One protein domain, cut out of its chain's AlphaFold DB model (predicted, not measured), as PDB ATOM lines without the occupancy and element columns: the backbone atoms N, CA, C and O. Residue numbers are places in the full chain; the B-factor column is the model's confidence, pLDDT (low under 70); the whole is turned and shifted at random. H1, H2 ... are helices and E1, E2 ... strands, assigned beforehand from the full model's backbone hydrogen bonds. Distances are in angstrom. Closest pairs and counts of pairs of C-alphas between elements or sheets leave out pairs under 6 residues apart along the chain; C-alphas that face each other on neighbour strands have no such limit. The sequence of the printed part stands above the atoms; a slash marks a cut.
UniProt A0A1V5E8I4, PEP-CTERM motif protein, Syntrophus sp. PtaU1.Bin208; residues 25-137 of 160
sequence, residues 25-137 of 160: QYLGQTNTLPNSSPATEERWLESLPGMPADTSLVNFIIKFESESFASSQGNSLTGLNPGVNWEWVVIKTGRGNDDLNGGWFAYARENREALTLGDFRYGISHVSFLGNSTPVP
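This is residues 25 to 137 of the 160 residues of the protein "PEP-CTERM motif protein" of Syntrophus sp. PtaU1.Bin208 (UniProt A0A1V5E8I4). A twisted sheet of five strands curls round one short helix, H1, while a small two-stranded ribbon, E3 with E6, lies on the far side of that sheet from H1. The printed part has 113 residues, with named elements in the order E1 H1 E2 H2 E3 E4 E5 E6 E7; under half of the residues are in them. The large sheet runs E1 E5 E4 E7 E2, antiparallel, and the class is mixed. The whole is compact, radius of gyration of the C-alphas 13.3 A, spanning 35 by 30 by 27 A.

E1, residues 25 to 30, is an edge strand, antiparallel to E5, residues 104 to 108, at 160 degrees; N 27 and O 106 are 2.9 A apart. H1, residues 38 to 46, is on the sheet, with 4 of 5 O i to N i+4 pairs within hydrogen-bond range. Its closest C-alphas to E2, residues 59 to 65, are those of Pro 38 and Phe 60, 6.0 A apart. H2, residues 66 to 69, is too short for such a pair and follows E2 by a tight link. E3, residues 77 to 80, is antiparallel to E6, residues 115 to 117, with N 115 and O 80 2.8 A apart. E4, residues 88 to 93, forms a hairpin with E5; N 91 and O 105 are 2.8 A apart. E4 and E6 are only just apart, at 8.4 A. E7, residues 124 to 131, is antiparallel to E4, with N 90 to O 128 2.8 A, and to E2, with N 129 to O 62 2.8 A.

E1 begins at C-alpha 25 (222.103, 169.843, 267.482) and spans 15.9 A; H1 spans 12.2 A, E2 18.1 A, E4 16.5 A and E5 13.5 A. E7, 20.7 A, ends at C-alpha 131 (232.228, 175.773, 258.745).

The printed part has no cut; the link from H1 to E2 is long. The pLDDT is under 70 at residues 52 to 57, 66 to 75, 95 to 101 and 133 to 137.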
ATOM      1  N   GLN A  25     221.504 170.596 266.393       88.19
ATOM      2  CA  GLN A  25     222.103 169.843 267.482       88.19
ATOM      3  C   GLN A  25     222.780 170.824 268.435       88.19
ATOM      4  O   GLN A  25     223.723 171.521 268.066       88.19
ATOM      5  N   TYR A  26     222.317 170.882 269.679       88.00
ATOM      6  CA  TYR A  26     222.969 171.684 270.708       88.00
ATOM      7  C   TYR A  26     224.323 171.077 271.095       88.00
ATOM      8  O   TYR A  26     224.407 169.889 271.408       88.00
ATOM      9  N   LEU A  27     225.370 171.902 271.089       89.44
ATOM     10  CA  LEU A  27     226.739 171.492 271.415       89.44
ATOM     11  C   LEU A  27     227.171 171.970 272.798       89.44
ATOM     12  O   LEU A  27     227.867 171.262 273.524       89.44
ATOM     13  N   GLY A  28     226.776 173.188 273.170       89.69
ATOM     14  CA  GLY A  28     227.169 173.767 274.443       89.69
ATOM     15  C   GLY A  28     226.837 175.244 274.580       89.69
ATOM     16  O   GLY A  28     226.387 175.910 273.645       89.69
ATOM     17  N   GLN A  29     227.074 175.754 275.784       89.62
ATOM     18  CA  GLN A  29     226.890 177.152 276.147       89.62
ATOM     19  C   GLN A  29     228.044 177.608 277.034       89.62
ATOM     20  O   GLN A  29     228.554 176.845 277.854       89.62
ATOM     21  N   THR A  30     228.434 178.869 276.885       88.00
ATOM     22  CA  THR A  30     229.365 179.536 277.793       88.00
ATOM     23  C   THR A  30     228.991 180.998 277.965       88.00
ATOM     24  O   THR A  30     228.431 181.630 277.075       88.00
ATOM     25  N   ASN A  31     229.348 181.574 279.103       86.25
ATOM     26  CA  ASN A  31     229.215 183.000 279.375       86.25
ATOM     27  C   ASN A  31     230.566 183.657 279.717       86.25
ATOM     28  O   ASN A  31     230.605 184.838 280.064       86.25
ATOM     29  N   THR A  32     231.665 182.904 279.617       85.25
ATOM     30  CA  THR A  32     232.997 183.321 280.074       85.25
ATOM     31  C   THR A  32     233.955 183.655 278.935       85.25
ATOM     32  O   THR A  32     235.155 183.787 279.179       85.25
ATOM     33  N   LEU A  33     233.477 183.773 277.691       85.75
ATOM     34  CA  LEU A  33     234.363 184.130 276.585       85.75
ATOM     35  C   LEU A  33     234.901 185.557 276.764       85.75
ATOM     36  O   LEU A  33     234.130 186.474 277.062       85.75
ATOM     37  N   PRO A  34     236.216 185.767 276.568       84.69
ATOM     38  CA  PRO A  34     236.853 187.058 276.815       84.69
ATOM     39  C   PRO A  34     236.396 188.142 275.833       84.69
ATOM     40  O   PRO A  34     236.454 189.327 276.154       84.69
ATOM     41  N   ASN A  35     235.962 187.762 274.628       85.25
ATOM     42  CA  ASN A  35     235.449 188.670 273.605       85.25
ATOM     43  C   ASN A  35     234.590 187.911 272.571       85.25
ATOM     44  O   ASN A  35     234.526 186.685 272.590       85.25
ATOM     45  N   SER A  36     233.950 188.659 271.669       83.69
ATOM     46  CA  SER A  36     233.163 188.138 270.536       83.69
ATOM     47  C   SER A  36     233.954 188.104 269.216       83.69
ATOM     48  O   SER A  36     233.374 188.327 268.151       83.69
ATOM     49  N   SER A  37     235.286 187.981 269.266       86.31
ATOM     50  CA  SER A  37     236.076 187.902 268.029       86.31
ATOM     51  C   SER A  37     235.921 186.520 267.384       86.31
ATOM     52  O   SER A  37     235.813 185.536 268.123       86.31
ATOM     53  N   PRO A  38     235.957 186.424 266.041       86.62
ATOM     54  CA  PRO A  38     235.879 185.148 265.330       86.62
ATOM     55  C   PRO A  38     236.837 184.091 265.888       86.62
ATOM     56  O   PRO A  38     236.405 183.014 266.280       86.62
ATOM     57  N   ALA A  39     238.105 184.457 266.088       87.06
ATOM     58  CA  ALA A  39     239.142 183.554 266.587       87.06
ATOM     59  C   ALA A  39     238.928 183.055 268.031       87.06
ATOM     60  O   ALA A  39     239.541 182.068 268.448       87.06
ATOM     61  N   THR A  40     238.127 183.758 268.834       89.06
ATOM     62  CA  THR A  40     237.735 183.301 270.176       89.06
ATOM     63  C   THR A  40     236.563 182.329 270.090       89.06
ATOM     64  O   THR A  40     236.546 181.331 270.808       89.06
ATOM     65  N   GLU A  41     235.596 182.609 269.216       88.25
ATOM     66  CA  GLU A  41     234.421 181.758 269.008       88.25
ATOM     67  C   GLU A  41     234.793 180.439 268.320       88.25
ATOM     68  O   GLU A  41     234.318 179.399 268.759       88.25
ATOM     69  N   GLU A  42     235.698 180.467 267.337       88.94
ATOM     70  CA  GLU A  42     236.288 179.282 266.696       88.94
ATOM     71  C   GLU A  42     236.933 178.362 267.736       88.94
ATOM     72  O   GLU A  42     236.482 177.239 267.934       88.94
ATOM     73  N   ARG A  43     237.914 178.871 268.496       88.75
ATOM     74  CA  ARG A  43     238.623 178.085 269.523       88.75
ATOM     75  C   ARG A  43     237.702 177.506 270.585       88.75
ATOM     76  O   ARG A  43     237.944 176.415 271.099       88.75
ATOM     77  N   TRP A  44     236.680 178.260 270.976       90.56
ATOM     78  CA  TRP A  44     235.700 177.754 271.922       90.56
ATOM     79  C   TRP A  44     234.866 176.640 271.306       90.56
ATOM     80  O   TRP A  44     234.705 175.595 271.932       90.56
ATOM     81  N   LEU A  45     234.375 176.843 270.087       89.88
ATOM     82  CA  LEU A  45     233.585 175.857 269.376       89.88
ATOM     83  C   LEU A  45     234.373 174.550 269.200       89.88
ATOM     84  O   LEU A  45     233.843 173.498 269.535       89.88
ATOM     85  N   GLU A  46     235.648 174.628 268.810       88.94
ATOM     86  CA  GLU A  46     236.586 173.496 268.711       88.94
ATOM     87  C   GLU A  46     236.751 172.715 270.022       88.94
ATOM     88  O   GLU A  46     236.992 171.509 270.006       88.94
ATOM     89  N   SER A  47     236.620 173.389 271.169       88.25
ATOM     90  CA  SER A  47     236.745 172.760 272.488       88.25
ATOM     91  C   SER A  47     235.504 171.970 272.918       88.25
ATOM     92  O   SER A  47     235.554 171.255 273.923       88.25
ATOM     93  N   LEU A  48     234.380 172.112 272.205       89.19
ATOM     94  CA  LEU A  48     233.118 171.501 272.603       89.19
ATOM     95  C   LEU A  48     233.051 170.006 272.260       89.19
ATOM     96  O   LEU A  48     233.523 169.565 271.206       89.19
ATOM     97  N   PRO A  49     232.399 169.203 273.121       80.69
ATOM     98  CA  PRO A  49     232.141 167.801 272.832       80.69
ATOM     99  C   PRO A  49     231.206 167.671 271.622       80.69
ATOM    100  O   PRO A  49     230.194 168.361 271.528       80.69
ATOM    101  N   GLY A  50     231.532 166.762 270.703       75.44
ATOM    102  CA  GLY A  50     230.768 166.563 269.465       75.44
ATOM    103  C   GLY A  50     231.342 167.281 268.242       75.44
ATOM    104  O   GLY A  50     230.829 167.085 267.143       75.44
ATOM    105  N   MET A  51     232.428 168.044 268.397       81.44
ATOM    106  CA  MET A  51     233.224 168.492 267.256       81.44
ATOM    107  C   MET A  51     233.961 167.323 266.587       81.44
ATOM    108  O   MET A  51     234.414 166.405 267.282       81.44
ATOM    109  N   PRO A  52     234.105 167.332 265.248       68.75
ATOM    110  CA  PRO A  52     234.947 166.366 264.555       68.75
ATOM    111  C   PRO A  52     236.392 166.460 265.061       68.75
ATOM    112  O   PRO A  52     236.881 167.537 265.383       68.75
ATOM    113  N   ALA A  53     237.086 165.318 265.109       63.06
ATOM    114  CA  ALA A  53     238.452 165.220 265.639       63.06
ATOM    115  C   ALA A  53     239.478 166.093 264.892       63.06
ATOM    116  O   ALA A  53     240.548 166.371 265.428       63.06
ATOM    117  N   ASP A  54     239.149 166.526 263.673       64.50
ATOM    118  CA  ASP A  54     239.907 167.525 262.928       64.50
ATOM    119  C   ASP A  54     239.308 168.917 263.171       64.50
ATOM    120  O   ASP A  54     238.618 169.499 262.334       64.50
ATOM    121  N   THR A  55     239.520 169.429 264.382       61.72
ATOM    122  CA  THR A  55     238.998 170.726 264.834       61.72
ATOM    123  C   THR A  55     239.641 171.906 264.103       61.72
ATOM    124  O   THR A  55     239.093 172.997 264.124       61.72
ATOM    125  N   SER A  56     240.743 171.681 263.374       62.34
ATOM    126  CA  SER A  56     241.451 172.693 262.569       62.34
ATOM    127  C   SER A  56     240.652 173.233 261.370       62.34
ATOM    128  O   SER A  56     241.109 174.105 260.631       62.34
ATOM    129  N   LEU A  57     239.444 172.704 261.183       68.88
ATOM    130  CA  LEU A  57     238.518 173.018 260.110       68.88
ATOM    131  C   LEU A  57     237.449 174.038 260.522       68.88
ATOM    132  O   LEU A  57     236.695 174.500 259.669       68.88
ATOM    133  N   VAL A  58     237.364 174.422 261.798       82.62
ATOM    134  CA  VAL A  58     236.388 175.422 262.239       82.62
ATOM    135  C   VAL A  58     236.842 176.808 261.791       82.62
ATOM    136  O   VAL A  58     237.716 177.418 262.394       82.62
ATOM    137  N   ASN A  59     236.222 177.322 260.730       86.75
ATOM    138  CA  ASN A  59     236.525 178.646 260.204       86.75
ATOM    139  C   ASN A  59     235.291 179.537 260.229       86.75
ATOM    140  O   ASN A  59     234.181 179.124 259.876       86.75
ATOM    141  N   PHE A  60     235.497 180.789 260.610       87.75
ATOM    142  CA  PHE A  60     234.507 181.837 260.512       87.75
ATOM    143  C   PHE A  60     234.132 182.117 259.057       87.75
ATOM    144  O   PHE A  60     234.988 182.277 258.185       87.75
ATOM    145  N   ILE A  61     232.828 182.229 258.808       87.44
ATOM    146  CA  ILE A  61     232.284 182.509 257.478       87.44
ATOM    147  C   ILE A  61     231.669 183.903 257.449       87.44
ATOM    148  O   ILE A  61     232.051 184.745 256.638       87.44
ATOM    149  N   ILE A  62     230.685 184.143 258.315       85.38
ATOM    150  CA  ILE A  62     229.947 185.404 258.349       85.38
ATOM    151  C   ILE A  62     229.314 185.625 259.718       85.38
ATOM    152  O   ILE A  62     228.932 184.680 260.407       85.38
ATOM    153  N   LYS A  63     229.164 186.895 260.089       86.44
ATOM    154  CA  LYS A  63     228.490 187.334 261.307       86.44
ATOM    155  C   LYS A  63     227.381 188.308 260.958       86.44
ATOM    156  O   LYS A  63     227.594 189.237 260.186       86.44
ATOM    157  N   PHE A  64     226.235 188.115 261.588       83.38
ATOM    158  CA  PHE A  64     225.130 189.061 261.594       83.38
ATOM    159  C   PHE A  64     225.014 189.659 262.991       83.38
ATOM    160  O   PHE A  64     225.057 188.928 263.979       83.38
ATOM    161  N   GLU A  65     224.879 190.976 263.093       78.69
ATOM    162  CA  GLU A  65     224.773 191.701 264.368       78.69
ATOM    163  C   GLU A  65     223.360 192.255 264.573       78.69
ATOM    164  O   GLU A  65     222.573 192.309 263.629       78.69
ATOM    165  N   SER A  66     223.011 192.657 265.798       63.78
ATOM    166  CA  SER A  66     221.639 193.026 266.195       63.78
ATOM    167  C   SER A  66     220.936 194.018 265.257       63.78
ATOM    168  O   SER A  66     219.725 193.922 265.076       63.78
ATOM    169  N   GLU A  67     221.668 194.932 264.613       55.75
ATOM    170  CA  GLU A  67     221.103 195.873 263.630       55.75
ATOM    171  C   GLU A  67     220.516 195.169 262.395       55.75
ATOM    172  O   GLU A  67     219.490 195.591 261.866       55.75
ATOM    173  N   SER A  68     221.094 194.036 261.984       54.19
ATOM    174  CA  SER A  68     220.572 193.197 260.896       54.19
ATOM    175  C   SER A  68     219.353 192.348 261.292       54.19
ATOM    176  O   SER A  68     218.659 191.828 260.422       54.19
ATOM    177  N   PHE A  69     219.034 192.277 262.590       53.72
ATOM    178  CA  PHE A  69     217.873 191.569 263.150       53.72
ATOM    179  C   PHE A  69     216.745 192.503 263.614       53.72
ATOM    180  O   PHE A  69     215.708 192.033 264.086       53.72
ATOM    181  N   ALA A  70     216.915 193.821 263.442       42.47
ATOM    182  CA  ALA A  70     216.080 194.891 263.997       42.47
ATOM    183  C   ALA A  70     214.611 194.941 263.506       42.47
ATOM    184  O   ALA A  70     213.897 195.894 263.810       42.47
ATOM    185  N   SER A  71     214.135 193.937 262.762       42.50
ATOM    186  CA  SER A  71     212.759 193.854 262.243       42.50
ATOM    187  C   SER A  71     211.945 192.649 262.737       42.50
ATOM    188  O   SER A  71     210.779 192.521 262.371       42.50
ATOM    189  N   SER A  72     212.493 191.796 263.606       46.56
ATOM    190  CA  SER A  72     211.729 190.725 264.264       46.56
ATOM    191  C   SER A  72     211.808 190.891 265.778       46.56
ATOM    192  O   SER A  72     212.762 191.484 266.274       46.56
ATOM    193  N   GLN A  73     210.795 190.440 266.522       49.53
ATOM    194  CA  GLN A  73     210.838 190.428 267.989       49.53
ATOM    195  C   GLN A  73     212.086 189.628 268.418       49.53
ATOM    196  O   GLN A  73     212.087 188.406 268.335       49.53
ATOM    197  N   GLY A  74     213.171 190.343 268.754       57.75
ATOM    198  CA  GLY A  74     214.587 189.969 268.544       57.75
ATOM    199  C   GLY A  74     215.178 188.890 269.453       57.75
ATOM    200  O   GLY A  74     216.360 188.941 269.804       57.75
ATOM    201  N   ASN A  75     214.346 187.933 269.835       68.75
ATOM    202  CA  ASN A  75     214.674 186.829 270.713       68.75
ATOM    203  C   ASN A  75     214.595 185.479 269.999       68.75
ATOM    204  O   ASN A  75     214.971 184.494 270.604       68.75
ATOM    205  N   SER A  76     214.134 185.383 268.753       74.25
ATOM    206  CA  SER A  76     214.021 184.102 268.046       74.25
ATOM    207  C   SER A  76     214.663 184.138 266.671       74.25
ATOM    208  O   SER A  76     214.826 185.197 266.065       74.25
ATOM    209  N   LEU A  77     215.058 182.965 266.178       78.38
ATOM    210  CA  LEU A  77     215.655 182.808 264.856       78.38
ATOM    211  C   LEU A  77     214.795 181.830 264.080       78.38
ATOM    212  O   LEU A  77     214.793 180.648 264.383       78.38
ATOM    213  N   THR A  78     214.053 182.292 263.080       82.50
ATOM    214  CA  THR A  78     213.214 181.403 262.267       82.50
ATOM    215  C   THR A  78     213.591 181.534 260.803       82.50
ATOM    216  O   THR A  78     213.424 182.598 260.214       82.50
ATOM    217  N   GLY A  79     214.104 180.453 260.208       79.50
ATOM    218  CA  GLY A  79     214.427 180.400 258.783       79.50
ATOM    219  C   GLY A  79     215.599 181.286 258.344       79.50
ATOM    220  O   GLY A  79     215.660 181.659 257.172       79.50
ATOM    221  N   LEU A  80     216.534 181.626 259.238       81.25
ATOM    222  CA  LEU A  80     217.686 182.455 258.880       81.25
ATOM    223  C   LEU A  80     218.643 181.666 257.975       81.25
ATOM    224  O   LEU A  80     219.199 180.639 258.368       81.25
ATOM    225  N   ASN A  81     218.859 182.157 256.758       83.38
ATOM    226  CA  ASN A  81     219.801 181.569 255.814       83.38
ATOM    227  C   ASN A  81     220.887 182.595 255.460       83.38
ATOM    228  O   ASN A  81     220.554 183.636 254.893       83.38
ATOM    229  N   PRO A  82     222.171 182.316 255.746       81.06
ATOM    230  CA  PRO A  82     223.255 183.247 255.452       81.06
ATOM    231  C   PRO A  82     223.605 183.326 253.952       81.06
ATOM    232  O   PRO A  82     224.473 184.104 253.574       81.06
ATOM    233  N   GLY A  83     222.976 182.517 253.086       82.19
ATOM    234  CA  GLY A  83     223.250 182.485 251.639       82.19
ATOM    235  C   GLY A  83     224.565 181.793 251.262       82.19
ATOM    236  O   GLY A  83     224.901 181.693 250.085       82.19
ATOM    237  N   VAL A  84     225.288 181.284 252.257       83.12
ATOM    238  CA  VAL A  84     226.554 180.553 252.147       83.12
ATOM    239  C   VAL A  84     226.418 179.189 252.820       83.12
ATOM    240  O   VAL A  84     225.511 178.978 253.629       83.12
ATOM    241  N   ASN A  85     227.287 178.235 252.477       85.62
ATOM    242  CA  ASN A  85     227.302 176.946 253.164       85.62
ATOM    243  C   ASN A  85     227.903 177.103 254.567       85.62
ATOM    244  O   ASN A  85     228.871 177.836 254.726       85.62
ATOM    245  N   TRP A  86     227.336 176.426 255.560       87.69
ATOM    246  CA  TRP A  86     227.758 176.491 256.960       87.69
ATOM    247  C   TRP A  86     227.395 175.183 257.669       87.69
ATOM    248  O   TRP A  86     226.456 174.490 257.254       87.69
ATOM    249  N   GLU A  87     228.139 174.869 258.724       88.75
ATOM    250  CA  GLU A  87     228.052 173.606 259.474       88.75
ATOM    251  C   GLU A  87     227.761 173.855 260.954       88.75
ATOM    252  O   GLU A  87     227.043 173.084 261.587       88.75
ATOM    253  N   TRP A  88     228.255 174.970 261.493       90.56
ATOM    254  CA  TRP A  88     228.040 175.351 262.879       90.56
ATOM    255  C   TRP A  88     227.600 176.799 262.991       90.56
ATOM    256  O   TRP A  88     227.870 177.637 262.127       90.56
ATOM    257  N   VAL A  89     226.925 177.097 264.089       91.19
ATOM    258  CA  VAL A  89     226.510 178.451 264.419       91.19
ATOM    259  C   VAL A  89     226.776 178.734 265.889       91.19
ATOM    260  O   VAL A  89     226.522 177.901 266.760       91.19
ATOM    261  N   VAL A  90     227.274 179.936 266.147       92.00
ATOM    262  CA  VAL A  90     227.450 180.498 267.479       92.00
ATOM    263  C   VAL A  90     226.524 181.697 267.617       92.00
ATOM    264  O   VAL A  90     226.567 182.634 266.825       92.00
ATOM    265  N   ILE A  91     225.662 181.675 268.626       89.44
ATOM    266  CA  ILE A  91     224.672 182.719 268.885       89.44
ATOM    267  C   ILE A  91     225.014 183.361 270.209       89.44
ATOM    268  O   ILE A  91     225.026 182.687 271.238       89.44
ATOM    269  N   LYS A  92     225.266 184.667 270.194       87.38
ATOM    270  CA  LYS A  92     225.461 185.431 271.419       87.38
ATOM    271  C   LYS A  92     224.178 186.144 271.790       87.38
ATOM    272  O   LYS A  92     223.668 186.957 271.021       87.38
ATOM    273  N   THR A  93     223.709 185.916 273.005       84.62
ATOM    274  CA  THR A  93     222.594 186.648 273.603       84.62
ATOM    275  C   THR A  93     223.086 187.615 274.677       84.62
ATOM    276  O   THR A  93     224.246 187.579 275.107       84.62
ATOM    277  N   GLY A  94     222.202 188.520 275.102       75.56
ATOM    278  CA  GLY A  94     222.436 189.373 276.262       75.56
ATOM    279  C   GLY A  94     222.805 188.564 277.512       75.56
ATOM    280  O   GLY A  94     222.407 187.413 277.676       75.56
ATOM    281  N   ARG A  95     223.585 189.177 278.407       68.31
ATOM    282  CA  ARG A  95     223.988 188.562 279.674       68.31
ATOM    283  C   ARG A  95     222.978 188.925 280.766       68.31
ATOM    284  O   ARG A  95     222.790 190.105 281.053       68.31
ATOM    285  N   GLY A  96     222.343 187.916 281.359       58.66
ATOM    286  CA  GLY A  96     221.591 188.057 282.607       58.66
ATOM    287  C   GLY A  96     222.509 188.217 283.822       58.66
ATOM    288  O   GLY A  96     223.720 188.030 283.723       58.66
ATOM    289  N   ASN A  97     221.937 188.527 284.988       56.66
ATOM    290  CA  ASN A  97     222.681 188.559 286.260       56.66
ATOM    291  C   ASN A  97     223.057 187.156 286.780       56.66
ATOM    292  O   ASN A  97     223.678 187.023 287.829       56.66
ATOM    293  N   ASP A  98     222.657 186.117 286.060       58.69
ATOM    294  CA  ASP A  98     222.837 184.711 286.362       58.69
ATOM    295  C   ASP A  98     223.594 184.007 285.230       58.69
ATOM    296  O   ASP A  98     223.252 184.101 284.049       58.69
ATOM    297  N   ASP A  99     224.635 183.267 285.613       55.28
ATOM    298  CA  ASP A  99     225.627 182.702 284.693       55.28
ATOM    299  C   ASP A  99     225.073 181.647 283.716       55.28
ATOM    300  O   ASP A  99     225.729 181.294 282.741       55.28
ATOM    301  N   LEU A 100     223.843 181.179 283.941       55.84
ATOM    302  CA  LEU A 100     223.186 180.146 283.138       55.84
ATOM    303  C   LEU A 100     222.184 180.691 282.110       55.84
ATOM    304  O   LEU A 100     221.747 179.939 281.245       55.84
ATOM    305  N   ASN A 101     221.805 181.972 282.168       62.03
ATOM    306  CA  ASN A 101     220.653 182.460 281.399       62.03
ATOM    307  C   ASN A 101     220.999 183.206 280.106       62.03
ATOM    308  O   ASN A 101     220.086 183.540 279.354       62.03
ATOM    309  N   GLY A 102     222.278 183.436 279.806       72.69
ATOM    310  CA  GLY A 102     222.714 184.096 278.574       72.69
ATOM    311  C   GLY A 102     224.154 183.759 278.202       72.69
ATOM    312  O   GLY A 102     224.794 182.935 278.856       72.69
ATOM    313  N   GLY A 103     224.668 184.406 277.157       85.31
ATOM    314  CA  GLY A 103     226.030 184.194 276.669       85.31
ATOM    315  C   GLY A 103     226.057 183.630 275.257       85.31
ATOM    316  O   GLY A 103     225.233 183.993 274.424       85.31
ATOM    317  N   TRP A 104     227.035 182.781 274.979       90.44
ATOM    318  CA  TRP A 104     227.241 182.143 273.692       90.44
ATOM    319  C   TRP A 104     226.655 180.741 273.705       90.44
ATOM    320  O   TRP A 104     226.926 179.957 274.612       90.44
ATOM    321  N   PHE A 105     225.885 180.432 272.674       90.00
ATOM    322  CA  PHE A 105     225.271 179.138 272.431       90.00
ATOM    323  C   PHE A 105     225.820 178.590 271.124       90.00
ATOM    324  O   PHE A 105     225.847 179.308 270.126       90.00
ATOM    325  N   ALA A 106     226.248 177.335 271.129       91.75
ATOM    326  CA  ALA A 106     226.770 176.662 269.954       91.75
ATOM    327  C   ALA A 106     225.812 175.566 269.503       91.75
ATOM    328  O   ALA A 106     225.363 174.742 270.310       91.75
ATOM    329  N   TYR A 107     225.547 175.536 268.201       90.75
ATOM    330  CA  TYR A 107     224.753 174.493 267.576       90.75
ATOM    331  C   TYR A 107     225.432 173.977 266.307       90.75
ATOM    332  O   TYR A 107     225.981 174.757 265.527       90.75
ATOM    333  N   ALA A 108     225.364 172.667 266.091       89.38
ATOM    334  CA  ALA A 108     225.703 172.031 264.827       89.38
ATOM    335  C   ALA A 108     224.453 171.881 263.964       89.38
ATOM    336  O   ALA A 108     223.346 171.643 264.451       89.38
ATOM    337  N   ARG A 109     224.655 172.033 262.664       87.75
ATOM    338  CA  ARG A 109     223.647 171.789 261.646       87.75
ATOM    339  C   ARG A 109     223.685 170.313 261.275       87.75
ATOM    340  O   ARG A 109     224.746 169.802 260.922       87.75
ATOM    341  N   GLU A 110     222.548 169.633 261.349       80.56
ATOM    342  CA  GLU A 110     222.496 168.210 261.008       80.56
ATOM    343  C   GLU A 110     222.316 168.000 259.498       80.56
ATOM    344  O   GLU A 110     222.887 167.062 258.942       80.56
ATOM    345  N   ASN A 111     221.567 168.870 258.804       78.06
ATOM    346  CA  ASN A 111     221.423 168.802 257.344       78.06
ATOM    347  C   ASN A 111     221.628 170.175 256.674       78.06
ATOM    348  O   ASN A 111     222.480 170.960 257.073       78.06
ATOM    349  N   ARG A 112     220.923 170.454 255.566       78.12
ATOM    350  CA  ARG A 112     221.014 171.721 254.810       78.12
ATOM    351  C   ARG A 112     219.838 172.670 255.080       78.12
ATOM    352  O   ARG A 112     219.490 173.492 254.235       78.12
ATOM    353  N   GLU A 113     219.252 172.609 256.269       80.25
ATOM    354  CA  GLU A 113     218.166 173.480 256.725       80.25
ATOM    355  C   GLU A 113     218.619 174.916 257.021       80.25
ATOM    356  O   GLU A 113     219.790 175.178 257.295       80.25
ATOM    357  N   ALA A 114     217.694 175.871 256.943       83.25
ATOM    358  CA  ALA A 114     217.933 177.225 257.435       83.25
ATOM    359  C   ALA A 114     217.928 177.237 258.972       83.25
ATOM    360  O   ALA A 114     217.217 176.449 259.598       83.25
ATOM    361  N   LEU A 115     218.682 178.155 259.581       85.06
ATOM    362  CA  LEU A 115     218.779 178.265 261.030       85.06
ATOM    363  C   LEU A 115     217.411 178.603 261.624       85.06
ATOM    364  O   LEU A 115     216.871 179.690 261.405       85.06
ATOM    365  N   THR A 116     216.871 177.651 262.379       85.00
ATOM    366  CA  THR A 116     215.599 177.791 263.081       85.00
ATOM    367  C   THR A 116     215.772 177.327 264.519       85.00
ATOM    368  O   THR A 116     216.042 176.157 264.777       85.00
ATOM    369  N   LEU A 117     215.649 178.265 265.449       80.69
ATOM    370  CA  LEU A 117     215.751 178.087 266.885       80.69
ATOM    371  C   LEU A 117     214.621 178.869 267.552       80.69
ATOM    372  O   LEU A 117     214.225 179.940 267.089       80.69
ATOM    373  N   GLY A 118     214.097 178.305 268.638       78.50
ATOM    374  CA  GLY A 118     213.027 178.929 269.407       78.50
ATOM    375  C   GLY A 118     213.458 180.222 270.101       78.50
ATOM    376  O   GLY A 118     214.537 180.770 269.866       78.50
ATOM    377  N   ASP A 119     212.591 180.695 270.985       78.69
ATOM    378  CA  ASP A 119     212.816 181.938 271.708       78.69
ATOM    379  C   ASP A 119     213.964 181.798 272.722       78.69
ATOM    380  O   ASP A 119     213.962 180.944 273.613       78.69
ATOM    381  N   PHE A 120     214.934 182.694 272.615       77.75
ATOM    382  CA  PHE A 120     215.937 182.981 273.620       77.75
ATOM    383  C   PHE A 120     215.370 183.937 274.669       77.75
ATOM    384  O   PHE A 120     214.597 184.853 274.392       77.75
ATOM    385  N   ARG A 121     215.803 183.757 275.915       75.62
ATOM    386  CA  ARG A 121     215.373 184.608 277.031       75.62
ATOM    387  C   ARG A 121     215.842 186.061 276.898       75.62
ATOM    388  O   ARG A 121     215.152 186.969 277.358       75.62
ATOM    389  N   TYR A 122     217.013 186.269 276.303       77.56
ATOM    390  CA  TYR A 122     217.616 187.584 276.098       77.56
ATOM    391  C   TYR A 122     217.782 187.879 274.614       77.56
ATOM    392  O   TYR A 122     217.932 186.961 273.806       77.56
ATOM    393  N   GLY A 123     217.818 189.172 274.292       77.50
ATOM    394  CA  GLY A 123     218.020 189.647 272.930       77.50
ATOM    395  C   GLY A 123     219.299 189.096 272.318       77.50
ATOM    396  O   GLY A 123     220.336 188.989 272.985       77.50
ATOM    397  N   ILE A 124     219.213 188.749 271.040       82.19
ATOM    398  CA  ILE A 124     220.337 188.227 270.273       82.19
ATOM    399  C   ILE A 124     221.243 189.399 269.888       82.19
ATOM    400  O   ILE A 124     220.841 190.320 269.181       82.19
ATOM    401  N   SER A 125     222.484 189.369 270.372       82.94
ATOM    402  CA  SER A 125     223.507 190.361 270.046       82.94
ATOM    403  C   SER A 125     224.082 190.111 268.659       82.94
ATOM    404  O   SER A 125     224.264 191.054 267.891       82.94
ATOM    405  N   HIS A 126     224.412 188.855 268.356       86.50
ATOM    406  CA  HIS A 126     224.931 188.461 267.054       86.50
ATOM    407  C   HIS A 126     224.811 186.955 266.828       86.50
ATOM    408  O   HIS A 126     224.696 186.173 267.775       86.50
ATOM    409  N   VAL A 127     224.874 186.567 265.558       88.56
ATOM    410  CA  VAL A 127     224.898 185.182 265.089       88.56
ATOM    411  C   VAL A 127     226.106 185.030 264.170       88.56
ATOM    412  O   VAL A 127     226.180 185.688 263.132       88.56
ATOM    413  N   SER A 128     227.049 184.183 264.561       90.69
ATOM    414  CA  SER A 128     228.247 183.835 263.798       90.69
ATOM    415  C   SER A 128     228.055 182.465 263.158       90.69
ATOM    416  O   SER A 128     227.758 181.492 263.846       90.69
ATOM    417  N   PHE A 129     228.239 182.377 261.847       89.94
ATOM    418  CA  PHE A 129     228.219 181.129 261.093       89.94
ATOM    419  C   PHE A 129     229.646 180.655 260.838       89.94
ATOM    420  O   PHE A 129     230.506 181.441 260.429       89.94
ATOM    421  N   LEU A 130     229.874 179.364 261.069       89.88
ATOM    422  CA  LEU A 130     231.168 178.709 260.940       89.88
ATOM    423  C   LEU A 130     231.044 177.445 260.081       89.88
ATOM    424  O   LEU A 130     229.965 176.859 259.937       89.88
ATOM    425  N   GLY A 131     232.158 177.014 259.506       88.12
ATOM    426  CA  GLY A 131     232.228 175.773 258.745       88.12
ATOM    427  C   GLY A 131     233.630 175.466 258.246       88.12
ATOM    428  O   GLY A 131     234.553 176.253 258.430       88.12
ATOM    429  N   ASN A 132     233.754 174.340 257.556       80.00
ATOM    430  CA  ASN A 132     234.982 173.812 256.969       80.00
ATOM    431  C   ASN A 132     235.459 174.552 255.699       80.00
ATOM    432  O   ASN A 132     235.883 173.951 254.714       80.00
ATOM    433  N   SER A 133     235.315 175.876 255.666       62.72
ATOM    434  CA  SER A 133     235.729 176.697 254.521       62.72
ATOM    435  C   SER A 133     237.102 177.317 254.749       62.72
ATOM    436  O   SER A 133     237.523 177.525 255.878       62.72
ATOM    437  N   THR A 134     237.808 177.643 253.668       61.16
ATOM    438  CA  THR A 134     239.105 178.326 253.749       61.16
ATOM    439  C   THR A 134     238.981 179.648 254.518       61.16
ATOM    440  O   THR A 134     238.030 180.384 254.229       61.16
ATOM    441  N   PRO A 135     239.935 179.996 255.405       58.12
ATOM    442  CA  PRO A 135     239.919 181.253 256.143       58.12
ATOM    443  C   PRO A 135     239.704 182.439 255.200       58.12
ATOM    444  O   PRO A 135     240.498 182.659 254.281       58.12
ATOM    445  N   VAL A 136     238.628 183.200 255.407       59.53
ATOM    446  CA  VAL A 136     238.389 184.432 254.650       59.53
ATOM    447  C   VAL A 136     239.081 185.571 255.398       59.53
ATOM    448  O   VAL A 136     238.764 185.798 256.566       59.53
ATOM    449  N   PRO A 137     240.023 186.302 254.771       59.62
ATOM    450  CA  PRO A 137     240.651 187.445 255.413       59.62
ATOM    451  C   PRO A 137     239.597 188.452 255.871       59.62
ATOM    452  O   PRO A 137     238.730 188.850 255.091       59.62
TER     453      PRO A 137